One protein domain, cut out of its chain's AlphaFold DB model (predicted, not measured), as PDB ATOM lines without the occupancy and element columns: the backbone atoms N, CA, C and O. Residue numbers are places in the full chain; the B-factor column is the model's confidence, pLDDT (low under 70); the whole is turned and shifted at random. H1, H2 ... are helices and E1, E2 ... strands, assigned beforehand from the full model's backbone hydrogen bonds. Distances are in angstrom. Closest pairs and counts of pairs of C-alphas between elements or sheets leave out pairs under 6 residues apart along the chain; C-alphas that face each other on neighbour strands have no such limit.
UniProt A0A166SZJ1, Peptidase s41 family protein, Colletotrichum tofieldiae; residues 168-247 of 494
ATOM      1  N   PHE A 168     -46.784   6.343 -44.544       93.69
ATOM      2  CA  PHE A 168     -46.232   7.032 -45.708       93.69
ATOM      3  C   PHE A 168     -45.897   8.478 -45.371       93.69
ATOM      4  O   PHE A 168     -46.585   9.095 -44.566       93.69
ATOM      5  N   VAL A 169     -44.864   9.023 -46.006       93.88
ATOM      6  CA  VAL A 169     -44.450  10.423 -45.858       93.88
ATOM      7  C   VAL A 169     -44.303  11.062 -47.233       93.88
ATOM      8  O   VAL A 169     -43.844  10.417 -48.171       93.88
ATOM      9  N   SER A 170     -44.718  12.320 -47.357       94.88
ATOM     10  CA  SER A 170     -44.596  13.104 -48.587       94.88
ATOM     11  C   SER A 170     -43.414  14.057 -48.462       94.88
ATOM     12  O   SER A 170     -43.369  14.863 -47.531       94.88
ATOM     13  N   ILE A 171     -42.443  13.940 -49.368       94.31
ATOM     14  CA  ILE A 171     -41.181  14.681 -49.313       94.31
ATOM     15  C   ILE A 171     -40.909  15.341 -50.660       94.31
ATOM     16  O   ILE A 171     -40.843  14.677 -51.693       94.31
ATOM     17  N   SER A 172     -40.688  16.652 -50.620       94.19
ATOM     18  CA  SER A 172     -40.051  17.410 -51.697       94.19
ATOM     19  C   SER A 172     -38.580  17.602 -51.327       94.19
ATOM     20  O   SER A 172     -38.284  18.212 -50.300       94.19
ATOM     21  N   GLU A 173     -37.662  17.049 -52.121       87.50
ATOM     22  CA  GLU A 173     -36.225  17.037 -51.793       87.50
ATOM     23  C   GLU A 173     -35.589  18.435 -51.807       87.50
ATOM     24  O   GLU A 173     -34.669  18.712 -51.038       87.50
ATOM     25  N   ASP A 174     -36.085  19.329 -52.665       88.06
ATOM     26  CA  ASP A 174     -35.601  20.705 -52.816       88.06
ATOM     27  C   ASP A 174     -36.564  21.754 -52.227       88.06
ATOM     28  O   ASP A 174     -36.233  22.941 -52.178       88.06
ATOM     29  N   GLY A 175     -37.746  21.327 -51.769       89.12
ATOM     30  CA  GLY A 175     -38.812  22.202 -51.278       89.12
ATOM     31  C   GLY A 175     -39.499  23.034 -52.367       89.12
ATOM     32  O   GLY A 175     -40.219  23.976 -52.034       89.12
ATOM     33  N   ILE A 176     -39.262  22.726 -53.648       91.88
ATOM     34  CA  ILE A 176     -39.796  23.447 -54.814       91.88
ATOM     35  C   ILE A 176     -40.532  22.483 -55.750       91.88
ATOM     36  O   ILE A 176     -41.636  22.785 -56.203       91.88
ATOM     37  N   ALA A 177     -39.926  21.338 -56.057       93.06
ATOM     38  CA  ALA A 177     -40.517  20.294 -56.871       93.06
ATOM     39  C   ALA A 177     -41.712  19.648 -56.159       93.06
ATOM     40  O   ALA A 177     -41.802  19.636 -54.926       93.06
ATOM     41  N   ASN A 178     -42.615  19.068 -56.951       93.81
ATOM     42  CA  ASN A 178     -43.706  18.266 -56.408       93.81
ATOM     43  C   ASN A 178     -43.135  17.135 -55.540       93.81
ATOM     44  O   ASN A 178     -42.147  16.512 -55.938       93.81
ATOM     45  N   PRO A 179     -43.732  16.869 -54.370       95.69
ATOM     46  CA  PRO A 179     -43.227  15.846 -53.479       95.69
ATOM     47  C   PRO A 179     -43.540  14.442 -54.000       95.69
ATOM     48  O   PRO A 179     -44.587  14.211 -54.612       95.69
ATOM     49  N   ASN A 180     -42.665  13.498 -53.666       96.94
ATOM     50  CA  ASN A 180     -42.894  12.068 -53.847       96.94
ATOM     51  C   ASN A 180     -43.263  11.422 -52.509       96.94
ATOM     52  O   ASN A 180     -42.942  11.942 -51.435       96.94
ATOM     53  N   ILE A 181     -43.953  10.283 -52.572       97.25
ATOM     54  CA  ILE A 181     -44.387   9.546 -51.383       97.25
ATOM     55  C   ILE A 181     -43.408   8.409 -51.108       97.25
ATOM     56  O   ILE A 181     -43.120   7.597 -51.983       97.25
ATOM     57  N   TYR A 182     -42.939   8.323 -49.869       97.19
ATOM     58  CA  TYR A 182     -42.001   7.308 -49.407       97.19
ATOM     59  C   TYR A 182     -42.613   6.477 -48.285       97.19
ATOM     60  O   TYR A 182     -43.479   6.943 -47.539       97.19
ATOM     61  N   PHE A 183     -42.131   5.244 -48.134       95.88
ATOM     62  CA  PHE A 183     -42.406   4.465 -46.936       95.88
ATOM     63  C   PHE A 183     -41.627   5.090 -45.775       95.88
ATOM     64  O   PHE A 183     -40.402   5.172 -45.829       95.88
ATOM     65  N   HIS A 184     -42.338   5.573 -44.757       93.88
ATOM     66  CA  HIS A 184     -41.786   6.472 -43.743       93.88
ATOM     67  C   HIS A 184     -40.535   5.903 -43.062       93.88
ATOM     68  O   HIS A 184     -39.514   6.580 -42.997       93.88
ATOM     69  N   SER A 185     -40.580   4.640 -42.636       93.12
ATOM     70  CA  SER A 185     -39.454   4.007 -41.945       93.12
ATOM     71  C   SER A 185     -38.248   3.741 -42.852       93.12
ATOM     72  O   SER A 185     -37.116   3.782 -42.377       93.12
ATOM     73  N   ASP A 186     -38.458   3.490 -44.151       95.75
ATOM     74  CA  ASP A 186     -37.353   3.383 -45.113       95.75
ATOM     75  C   ASP A 186     -36.717   4.753 -45.361       95.75
ATOM     76  O   ASP A 186     -35.495   4.865 -45.376       95.75
ATOM     77  N   TYR A 187     -37.534   5.805 -45.469       95.62
ATOM     78  CA  TYR A 187     -37.050   7.175 -45.623       95.62
ATOM     79  C   TYR A 187     -36.245   7.651 -44.401       95.62
ATOM     80  O   TYR A 187     -35.145   8.176 -44.553       95.62
ATOM     81  N   GLU A 188     -36.737   7.427 -43.177       93.38
ATOM     82  CA  GLU A 188     -35.984   7.752 -41.953       93.38
ATOM     83  C   GLU A 188     -34.628   7.038 -41.927       93.38
ATOM     84  O   GLU A 188     -33.581   7.662 -41.735       93.38
ATOM     85  N   LYS A 189     -34.629   5.732 -42.213       96.12
ATOM     86  CA  LYS A 189     -33.408   4.928 -42.257       96.12
ATOM     87  C   LYS A 189     -32.453   5.375 -43.367       96.12
ATOM     88  O   LYS A 189     -31.235   5.317 -43.178       96.12
ATOM     89  N   SER A 190     -32.970   5.838 -44.506       96.44
ATOM     90  CA  SER A 190     -32.152   6.342 -45.610       96.44
ATOM     91  C   SER A 190     -31.401   7.609 -45.221       96.44
ATOM     92  O   SER A 190     -30.208   7.722 -45.507       96.44
ATOM     93  N   VAL A 191     -32.057   8.513 -44.490       93.12
ATOM     94  CA  VAL A 191     -31.431   9.718 -43.929       93.12
ATOM     95  C   VAL A 191     -30.349   9.353 -42.910       93.12
ATOM     96  O   VAL A 191     -29.255   9.916 -42.954       93.12
ATOM     97  N   GLU A 192     -30.615   8.392 -42.022       94.81
ATOM     98  CA  GLU A 192     -29.647   7.949 -41.008       94.81
ATOM     99  C   GLU A 192     -28.411   7.263 -41.609       94.81
ATOM    100  O   GLU A 192     -27.296   7.440 -41.115       94.81
ATOM    101  N   GLN A 193     -28.599   6.463 -42.662       97.19
ATOM    102  CA  GLN A 193     -27.552   5.614 -43.242       97.19
ATOM    103  C   GLN A 193     -26.921   6.196 -44.515       97.19
ATOM    104  O   GLN A 193     -25.943   5.644 -45.020       97.19
ATOM    105  N   GLY A 194     -27.449   7.309 -45.029       95.56
ATOM    106  CA  GLY A 194     -26.916   8.018 -46.191       95.56
ATOM    107  C   GLY A 194     -27.201   7.352 -47.540       95.56
ATOM    108  O   GLY A 194     -26.437   7.567 -48.481       95.56
ATOM    109  N   TYR A 195     -28.265   6.544 -47.651       95.75
ATOM    110  CA  TYR A 195     -28.755   6.048 -48.944       95.75
ATOM    111  C   TYR A 195     -29.985   6.834 -49.414       95.75
ATOM    112  O   TYR A 195     -30.606   7.567 -48.649       95.75
ATOM    113  N   VAL A 196     -30.335   6.682 -50.691       95.12
ATOM    114  CA  VAL A 196     -31.538   7.286 -51.278       95.12
ATOM    115  C   VAL A 196     -32.670   6.266 -51.206       95.12
ATOM    116  O   VAL A 196     -32.574   5.205 -51.828       95.12
ATOM    117  N   ALA A 197     -33.710   6.555 -50.419       96.19
ATOM    118  CA  ALA A 197     -34.912   5.726 -50.371       96.19
ATOM    119  C   ALA A 197     -35.597   5.705 -51.743       96.19
ATOM    120  O   ALA A 197     -35.613   6.705 -52.460       96.19
ATOM    121  N   SER A 198     -36.184   4.568 -52.111       97.44
ATOM    122  CA  SER A 198     -37.014   4.515 -53.314       97.44
ATOM    123  C   SER A 198     -38.405   5.040 -52.986       97.44
ATOM    124  O   SER A 198     -39.001   4.641 -51.986       97.44
ATOM    125  N   GLU A 199     -38.960   5.876 -53.858       97.50
ATOM    126  CA  GLU A 199     -40.362   6.274 -53.746       97.50
ATOM    127  C   GLU A 199     -41.288   5.056 -53.865       97.50
ATOM    128  O   GLU A 199     -40.982   4.062 -54.544       97.50
ATOM    129  N   VAL A 200     -42.431   5.155 -53.198       98.31
ATOM    130  CA  VAL A 200     -43.549   4.230 -53.331       98.31
ATOM    131  C   VAL A 200     -44.337   4.646 -54.562       98.31
ATOM    132  O   VAL A 200     -44.745   5.795 -54.678       98.31
ATOM    133  N   VAL A 201     -44.593   3.711 -55.473       98.12
ATOM    134  CA  VAL A 201     -45.409   3.980 -56.667       98.12
ATOM    135  C   VAL A 201     -46.829   3.453 -56.510       98.12
ATOM    136  O   VAL A 201     -47.774   4.024 -57.060       98.12
ATOM    137  N   ARG A 202     -47.006   2.360 -55.757       97.38
ATOM    138  CA  ARG A 202     -48.309   1.718 -55.547       97.38
ATOM    139  C   ARG A 202     -48.414   1.156 -54.139       97.38
ATOM    140  O   ARG A 202     -47.439   0.646 -53.588       97.38
ATOM    141  N   PHE A 203     -49.627   1.207 -53.611       94.81
ATOM    142  CA  PHE A 203     -50.032   0.449 -52.442       94.81
ATOM    143  C   PHE A 203     -51.153  -0.505 -52.854       94.81
ATOM    144  O   PHE A 203     -52.158  -0.102 -53.447       94.81
ATOM    145  N   ASP A 204     -50.929  -1.788 -52.611       92.88
ATOM    146  CA  ASP A 204     -51.669  -2.899 -53.187       92.88
ATOM    147  C   ASP A 204     -51.759  -2.790 -54.718       92.88
ATOM    148  O   ASP A 204     -50.764  -2.826 -55.442       92.88
ATOM    149  N   SER A 205     -52.974  -2.660 -55.244       91.38
ATOM    150  CA  SER A 205     -53.241  -2.573 -56.681       91.38
ATOM    151  C   SER A 205     -53.555  -1.149 -57.148       91.38
ATOM    152  O   SER A 205     -54.042  -0.963 -58.268       91.38
ATOM    153  N   VAL A 206     -53.242  -0.135 -56.338       95.31
ATOM    154  CA  VAL A 206     -53.624   1.261 -56.586       95.31
ATOM    155  C   VAL A 206     -52.376   2.155 -56.587       95.31
ATOM    156  O   VAL A 206     -51.498   1.955 -55.747       95.31
ATOM    157  N   PRO A 207     -52.244   3.122 -57.518       97.88
ATOM    158  CA  PRO A 207     -51.206   4.152 -57.432       97.88
ATOM    159  C   PRO A 207     -51.220   4.846 -56.066       97.88
ATOM    160  O   PRO A 207     -52.289   5.097 -55.513       97.88
ATOM    161  N   ILE A 208     -50.051   5.156 -55.502       95.88
ATOM    162  CA  ILE A 208     -49.980   5.624 -54.109       95.88
ATOM    163  C   ILE A 208     -50.749   6.930 -53.870       95.88
ATOM    164  O   ILE A 208     -51.425   7.063 -52.855       95.88
ATOM    165  N   VAL A 209     -50.712   7.867 -54.821       95.69
ATOM    166  CA  VAL A 209     -51.430   9.148 -54.718       95.69
ATOM    167  C   VAL A 209     -52.939   8.912 -54.681       95.69
ATOM    168  O   VAL A 209     -53.629   9.457 -53.822       95.69
ATOM    169  N   ASP A 210     -53.441   8.028 -55.545       95.88
ATOM    170  CA  ASP A 210     -54.857   7.653 -55.577       95.88
ATOM    171  C   ASP A 210     -55.268   6.926 -54.289       95.88
ATOM    172  O   ASP A 210     -56.365   7.144 -53.778       95.88
ATOM    173  N   HIS A 211     -54.386   6.090 -53.728       92.06
ATOM    174  CA  HIS A 211     -54.630   5.436 -52.443       92.06
ATOM    175  C   HIS A 211     -54.789   6.460 -51.314       92.06
ATOM    176  O   HIS A 211     -55.763   6.391 -50.564       92.06
ATOM    177  N   VAL A 212     -53.869   7.425 -51.206       92.44
ATOM    178  CA  VAL A 212     -53.917   8.485 -50.185       92.44
ATOM    179  C   VAL A 212     -55.157   9.365 -50.367       92.44
ATOM    180  O   VAL A 212     -55.863   9.637 -49.396       92.44
ATOM    181  N   GLN A 213     -55.490   9.731 -51.608       92.69
ATOM    182  CA  GLN A 213     -56.686  10.513 -51.924       92.69
ATOM    183  C   GLN A 213     -57.987   9.764 -51.599       92.69
ATOM    184  O   GLN A 213     -58.934  10.352 -51.080       92.69
ATOM    185  N   GLN A 214     -58.059   8.468 -51.895       89.69
ATOM    186  CA  GLN A 214     -59.231   7.668 -51.549       89.69
ATOM    187  C   GLN A 214     -59.346   7.518 -50.029       89.69
ATOM    188  O   GLN A 214     -60.432   7.668 -49.466       89.69
ATOM    189  N   ARG A 215     -58.213   7.296 -49.356       87.38
ATOM    190  CA  ARG A 215     -58.153   7.205 -47.900       87.38
ATOM    191  C   ARG A 215     -58.580   8.506 -47.229       87.38
ATOM    192  O   ARG A 215     -59.242   8.418 -46.207       87.38
ATOM    193  N   SER A 216     -58.283   9.683 -47.782       89.06
ATOM    194  CA  SER A 216     -58.760  10.953 -47.211       89.06
ATOM    195  C   SER A 216     -60.272  11.122 -47.348       89.06
ATOM    196  O   SER A 216     -60.941  11.537 -46.403       89.06
ATOM    197  N   ILE A 217     -60.840  10.732 -48.492       87.00
ATOM    198  CA  ILE A 217     -62.290  10.793 -48.726       87.00
ATOM    199  C   ILE A 217     -63.031   9.883 -47.759       87.00
ATOM    200  O   ILE A 217     -64.077  10.278 -47.236       87.00
ATOM    201  N   ASP A 218     -62.504   8.683 -47.556       82.38
ATOM    202  CA  ASP A 218     -63.065   7.732 -46.625       82.38
ATOM    203  C   ASP A 218     -62.793   8.211 -45.189       82.38
ATOM    204  O   ASP A 218     -63.729   8.547 -44.471       82.38
ATOM    205  N   ASN A 219     -61.539   8.301 -44.766       79.69
ATOM    206  CA  ASN A 219     -61.164   8.309 -43.356       79.69
ATOM    207  C   ASN A 219     -60.931   9.688 -42.719       79.69
ATOM    208  O   ASN A 219     -60.455   9.752 -41.586       79.69
ATOM    209  N   SER A 220     -61.267  10.788 -43.392       85.19
ATOM    210  CA  SER A 220     -61.205  12.123 -42.789       85.19
ATOM    211  C   SER A 220     -62.592  12.714 -42.529       85.19
ATOM    212  O   SER A 220     -63.538  12.547 -43.304       85.19
ATOM    213  N   GLN A 221     -62.689  13.444 -41.420       86.69
ATOM    214  CA  GLN A 221     -63.838  14.272 -41.051       86.69
ATOM    215  C   GLN A 221     -63.553  15.767 -41.269       86.69
ATOM    216  O   GLN A 221     -64.376  16.600 -40.893       86.69
ATOM    217  N   ASP A 222     -62.406  16.105 -41.865       88.00
ATOM    218  CA  ASP A 222     -61.963  17.480 -42.077       88.00
ATOM    219  C   ASP A 222     -62.822  18.167 -43.151       88.00
ATOM    220  O   ASP A 222     -63.129  17.597 -44.206       88.00
ATOM    221  N   GLN A 223     -63.186  19.424 -42.893       89.25
ATOM    222  CA  GLN A 223     -63.949  20.272 -43.819       89.25
ATOM    223  C   GLN A 223     -63.133  20.693 -45.047       89.25
ATOM    224  O   GLN A 223     -63.710  21.060 -46.070       89.25
ATOM    225  N   ASP A 224     -61.806  20.657 -44.936       91.06
ATOM    226  CA  ASP A 224     -60.868  21.044 -45.981       91.06
ATOM    227  C   ASP A 224     -60.243  19.785 -46.624       91.06
ATOM    228  O   ASP A 224     -59.668  18.958 -45.909       91.06
ATOM    229  N   PRO A 225     -60.370  19.586 -47.949       92.69
ATOM    230  CA  PRO A 225     -59.799  18.434 -48.646       92.69
ATOM    231  C   PRO A 225     -58.272  18.321 -48.562       92.69
ATOM    232  O   PRO A 225     -57.760  17.199 -48.567       92.69
ATOM    233  N   ASP A 226     -57.545  19.435 -48.458       91.75
ATOM    234  CA  ASP A 226     -56.085  19.412 -48.354       91.75
ATOM    235  C   ASP A 226     -55.668  18.967 -46.947       91.75
ATOM    236  O   ASP A 226     -54.772  18.133 -46.797       91.75
ATOM    237  N   ALA A 227     -56.357  19.442 -45.904       89.00
ATOM    238  CA  ALA A 227     -56.199  18.927 -44.543       89.00
ATOM    239  C   ALA A 227     -56.531  17.426 -44.468       89.00
ATOM    240  O   ALA A 227     -55.746  16.656 -43.909       89.00
ATOM    241  N   ALA A 228     -57.623  17.004 -45.116       90.06
ATOM    242  CA  ALA A 228     -58.019  15.602 -45.207       90.06
ATOM    243  C   ALA A 228     -56.950  14.732 -45.882       90.06
ATOM    244  O   ALA A 228     -56.696  13.611 -45.437       90.06
ATOM    245  N   TYR A 229     -56.331  15.220 -46.961       91.75
ATOM    246  CA  TYR A 229     -55.235  14.530 -47.647       91.75
ATOM    247  C   TYR A 229     -53.981  14.462 -46.766       91.75
ATOM    248  O   TYR A 229     -53.408  13.389 -46.572       91.75
ATOM    249  N   ASN A 230     -53.589  15.592 -46.175       89.38
ATOM    250  CA  ASN A 230     -52.406  15.691 -45.325       89.38
ATOM    251  C   ASN A 230     -52.513  14.821 -44.064       89.38
ATOM    252  O   ASN A 230     -51.506  14.278 -43.618       89.38
ATOM    253  N   SER A 231     -53.719  14.622 -43.518       87.00
ATOM    254  CA  SER A 231     -53.940  13.758 -42.348       87.00
ATOM    255  C   SER A 231     -53.750  12.260 -42.627       87.00
ATOM    256  O   SER A 231     -53.721  11.461 -41.689       87.00
ATOM    257  N   GLN A 232     -53.547  11.866 -43.891       89.31
ATOM    258  CA  GLN A 232     -53.230  10.486 -44.281       89.31
ATOM    259  C   GLN A 232     -51.722  10.196 -44.354       89.31
ATOM    260  O   GLN A 232     -51.331   9.044 -44.554       89.31
ATOM    261  N   LEU A 233     -50.878  11.220 -44.217       91.06
ATOM    262  CA  LEU A 233     -49.426  11.136 -44.359       91.06
ATOM    263  C   LEU A 233     -48.745  11.519 -43.052       91.06
ATOM    264  O   LEU A 233     -49.116  12.501 -42.415       91.06
ATOM    265  N   TYR A 234     -47.700  10.786 -42.683       90.94
ATOM    266  CA  TYR A 234     -46.922  11.062 -41.487       90.94
ATOM    267  C   TYR A 234     -46.509  12.537 -41.407       90.94
ATOM    268  O   TYR A 234     -46.002  13.122 -42.367       90.94
ATOM    269  N   SER A 235     -46.682  13.108 -40.216       87.31
ATOM    270  CA  SER A 235     -46.285  14.470 -39.888       87.31
ATOM    271  C   SER A 235     -45.533  14.483 -38.566       87.31
ATOM    272  O   SER A 235     -46.055  14.058 -37.533       87.31
ATOM    273  N   ALA A 236     -44.328  15.054 -38.577       86.75
ATOM    274  CA  ALA A 236     -43.555  15.277 -37.360       86.75
ATOM    275  C   ALA A 236     -44.301  16.185 -36.361       86.75
ATOM    276  O   ALA A 236     -44.136  16.039 -35.152       86.75
ATOM    277  N   ALA A 237     -45.148  17.102 -36.842       87.50
ATOM    278  CA  ALA A 237     -45.956  17.953 -35.975       87.50
ATOM    279  C   ALA A 237     -47.018  17.141 -35.210       87.50
ATOM    280  O   ALA A 237     -47.169  17.328 -34.005       87.50
ATOM    281  N   LEU A 238     -47.679  16.180 -35.872       87.25
ATOM    282  CA  LEU A 238     -48.606  15.249 -35.214       87.25
ATOM    283  C   LEU A 238     -47.880  14.324 -34.228       87.25
ATOM    284  O   LEU A 238     -48.314  14.180 -33.084       87.25
ATOM    285  N   ALA A 239     -46.716  13.789 -34.611       87.75
ATOM    286  CA  ALA A 239     -45.896  12.971 -33.711       87.75
ATOM    287  C   ALA A 239     -45.513  13.733 -32.424       87.75
ATOM    288  O   ALA A 239     -45.441  13.158 -31.336       87.75
ATOM    289  N   ASN A 240     -45.341  15.056 -32.521       88.50
ATOM    290  CA  ASN A 240     -45.071  15.947 -31.390       88.50
ATOM    291  C   ASN A 240     -46.296  16.312 -30.540       88.50
ATOM    292  O   ASN A 240     -46.153  17.041 -29.559       88.50
ATOM    293  N   VAL A 241     -47.468  15.765 -30.844       86.69
ATOM    294  CA  VAL A 241     -48.608  15.696 -29.917       86.69
ATOM    295  C   VAL A 241     -48.951  14.254 -29.545       86.69
ATOM    296  O   VAL A 241     -50.019  13.991 -29.007       86.69
ATOM    297  N   LEU A 242     -48.007  13.328 -29.767       84.69
ATOM    298  CA  LEU A 242     -48.169  11.889 -29.531       84.69
ATOM    299  C   LEU A 242     -49.341  11.284 -30.315       84.69
ATOM    300  O   LEU A 242     -49.859  10.230 -29.948       84.69
ATOM    301  N   GLU A 243     -49.719  11.945 -31.406       78.12
ATOM    302  CA  GLU A 243     -50.653  11.433 -32.390       78.12
ATOM    303  C   GLU A 243     -49.852  10.910 -33.580       78.12
ATOM    304  O   GLU A 243     -48.815  11.445 -33.970       78.12
ATOM    305  N   THR A 244     -50.337   9.845 -34.188       66.50
ATOM    306  CA  THR A 244     -49.797   9.345 -35.451       66.50
ATOM    307  C   THR A 244     -50.906   9.432 -36.472       66.50
ATOM    308  O   THR A 244     -52.049   9.117 -36.132       66.50
ATOM    309  N   THR A 245     -50.597   9.796 -37.717       63.56
ATOM    310  CA  THR A 245     -51.566   9.635 -38.805       63.56
ATOM    311  C   THR A 245     -52.080   8.212 -38.783       63.56
ATOM    312  O   THR A 245     -51.303   7.258 -38.856       63.56
ATOM    313  N   GLY A 246     -53.383   8.086 -38.551       53.50
ATOM    314  CA  GLY A 246     -53.991   6.816 -38.234       53.50
ATOM    315  C   GLY A 246     -53.831   5.864 -39.407       53.50
ATOM    316  O   GLY A 246     -54.599   5.915 -40.362       53.50
ATOM    317  N   ALA A 247     -52.918   4.906 -39.268       50.03
ATOM    318  CA  ALA A 247     -52.967   3.616 -39.949       50.03
ATOM    319  C   ALA A 247     -54.325   2.905 -39.752       50.03
ATOM    320  O   ALA A 247     -54.673   2.001 -40.517       50.03
TER     321      ALA A 247
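This is residues 168 to 247 of the 494 residues of the protein "Peptidase s41 family protein" of Colletotrichum tofieldiae (UniProt A0A166SZJ1). What is the shape? A short hairpin of two strands, E1 and E2, sits in the middle; the helix H1 runs out from its end to one side, and the helix H2, with H3 packed on one part of it at a steep angle, runs out to the other side. Between these two helices the chain passes back beside E2 through the strand E3, and beyond H3 a loop with the short helix H4 sticks out with residues 237 to 242. What is it made of? The 80 printed residues hold four named helices and three named strands, in the order E1, E2, H1, E3, H2, H3, H4; E1 and E2 make an antiparallel sheet, and the class is mixed, helices and strands. How large is it? It is compact, with a radius of gyration of the C-alphas of 13.0 A and spans of 39 by 32 by 26 A.

How do the first strands pair? E1, residues 168 to 171, and E2, residues 180 to 183, form a hairpin, antiparallel at 144 degrees between their directions. N 169 and O 182 are 2.9 A apart and N 182 and O 169 are 2.8 A apart, both within hydrogen-bond range. What comes near this sheet? The closest C-alphas of E1 and H1, residues 184 to 193, are those of Phe 168 and His 184, at 4.9 A. E3, residues 200 to 203, pairs with no named strand; its closest C-alphas to E2 are those of Val 200 and Tyr 182, at 5.2 A. H2, residues 208 to 219, has its closest C-alphas to E2 at Ile 208 and Ile 181, 7.4 A apart. Which helices meet? H2 and H3, residues 225 to 230, touch through residues 212 to 217 of H2 alone, at a steep tilt of 64 degrees, opposite ways; the closest C-alphas are those of Ser 216 and Tyr 229, at 5.0 A. H1 and H2 are apart, and H4, residues 236 to 239, touches no helix. Are the helix backbones bonded throughout? In H1, H2 and H3 every O i to N i+4 pair is within hydrogen-bond range, while H4 is too short for such a pair.

Where do the ends of the elements lie? E1 begins at C-alpha 168, (-46.232, 7.032, -45.708), and H4 ends at C-alpha 239, (-45.896, 12.971, -33.711). How long are the longer elements? H2 measures 15.7 A from first to last C-alpha, H1 14.3 A and E2 10.3 A.

How far does it reach? The two C-alphas farthest apart, those of Gln 193 and Gln 223, are 39.2 A apart. Is it printed without a break? The printed part has no cut, and no link is long. Where is confidence low? The mean pLDDT of the printed part is 90.3, and residues 244 to 247 are under 70.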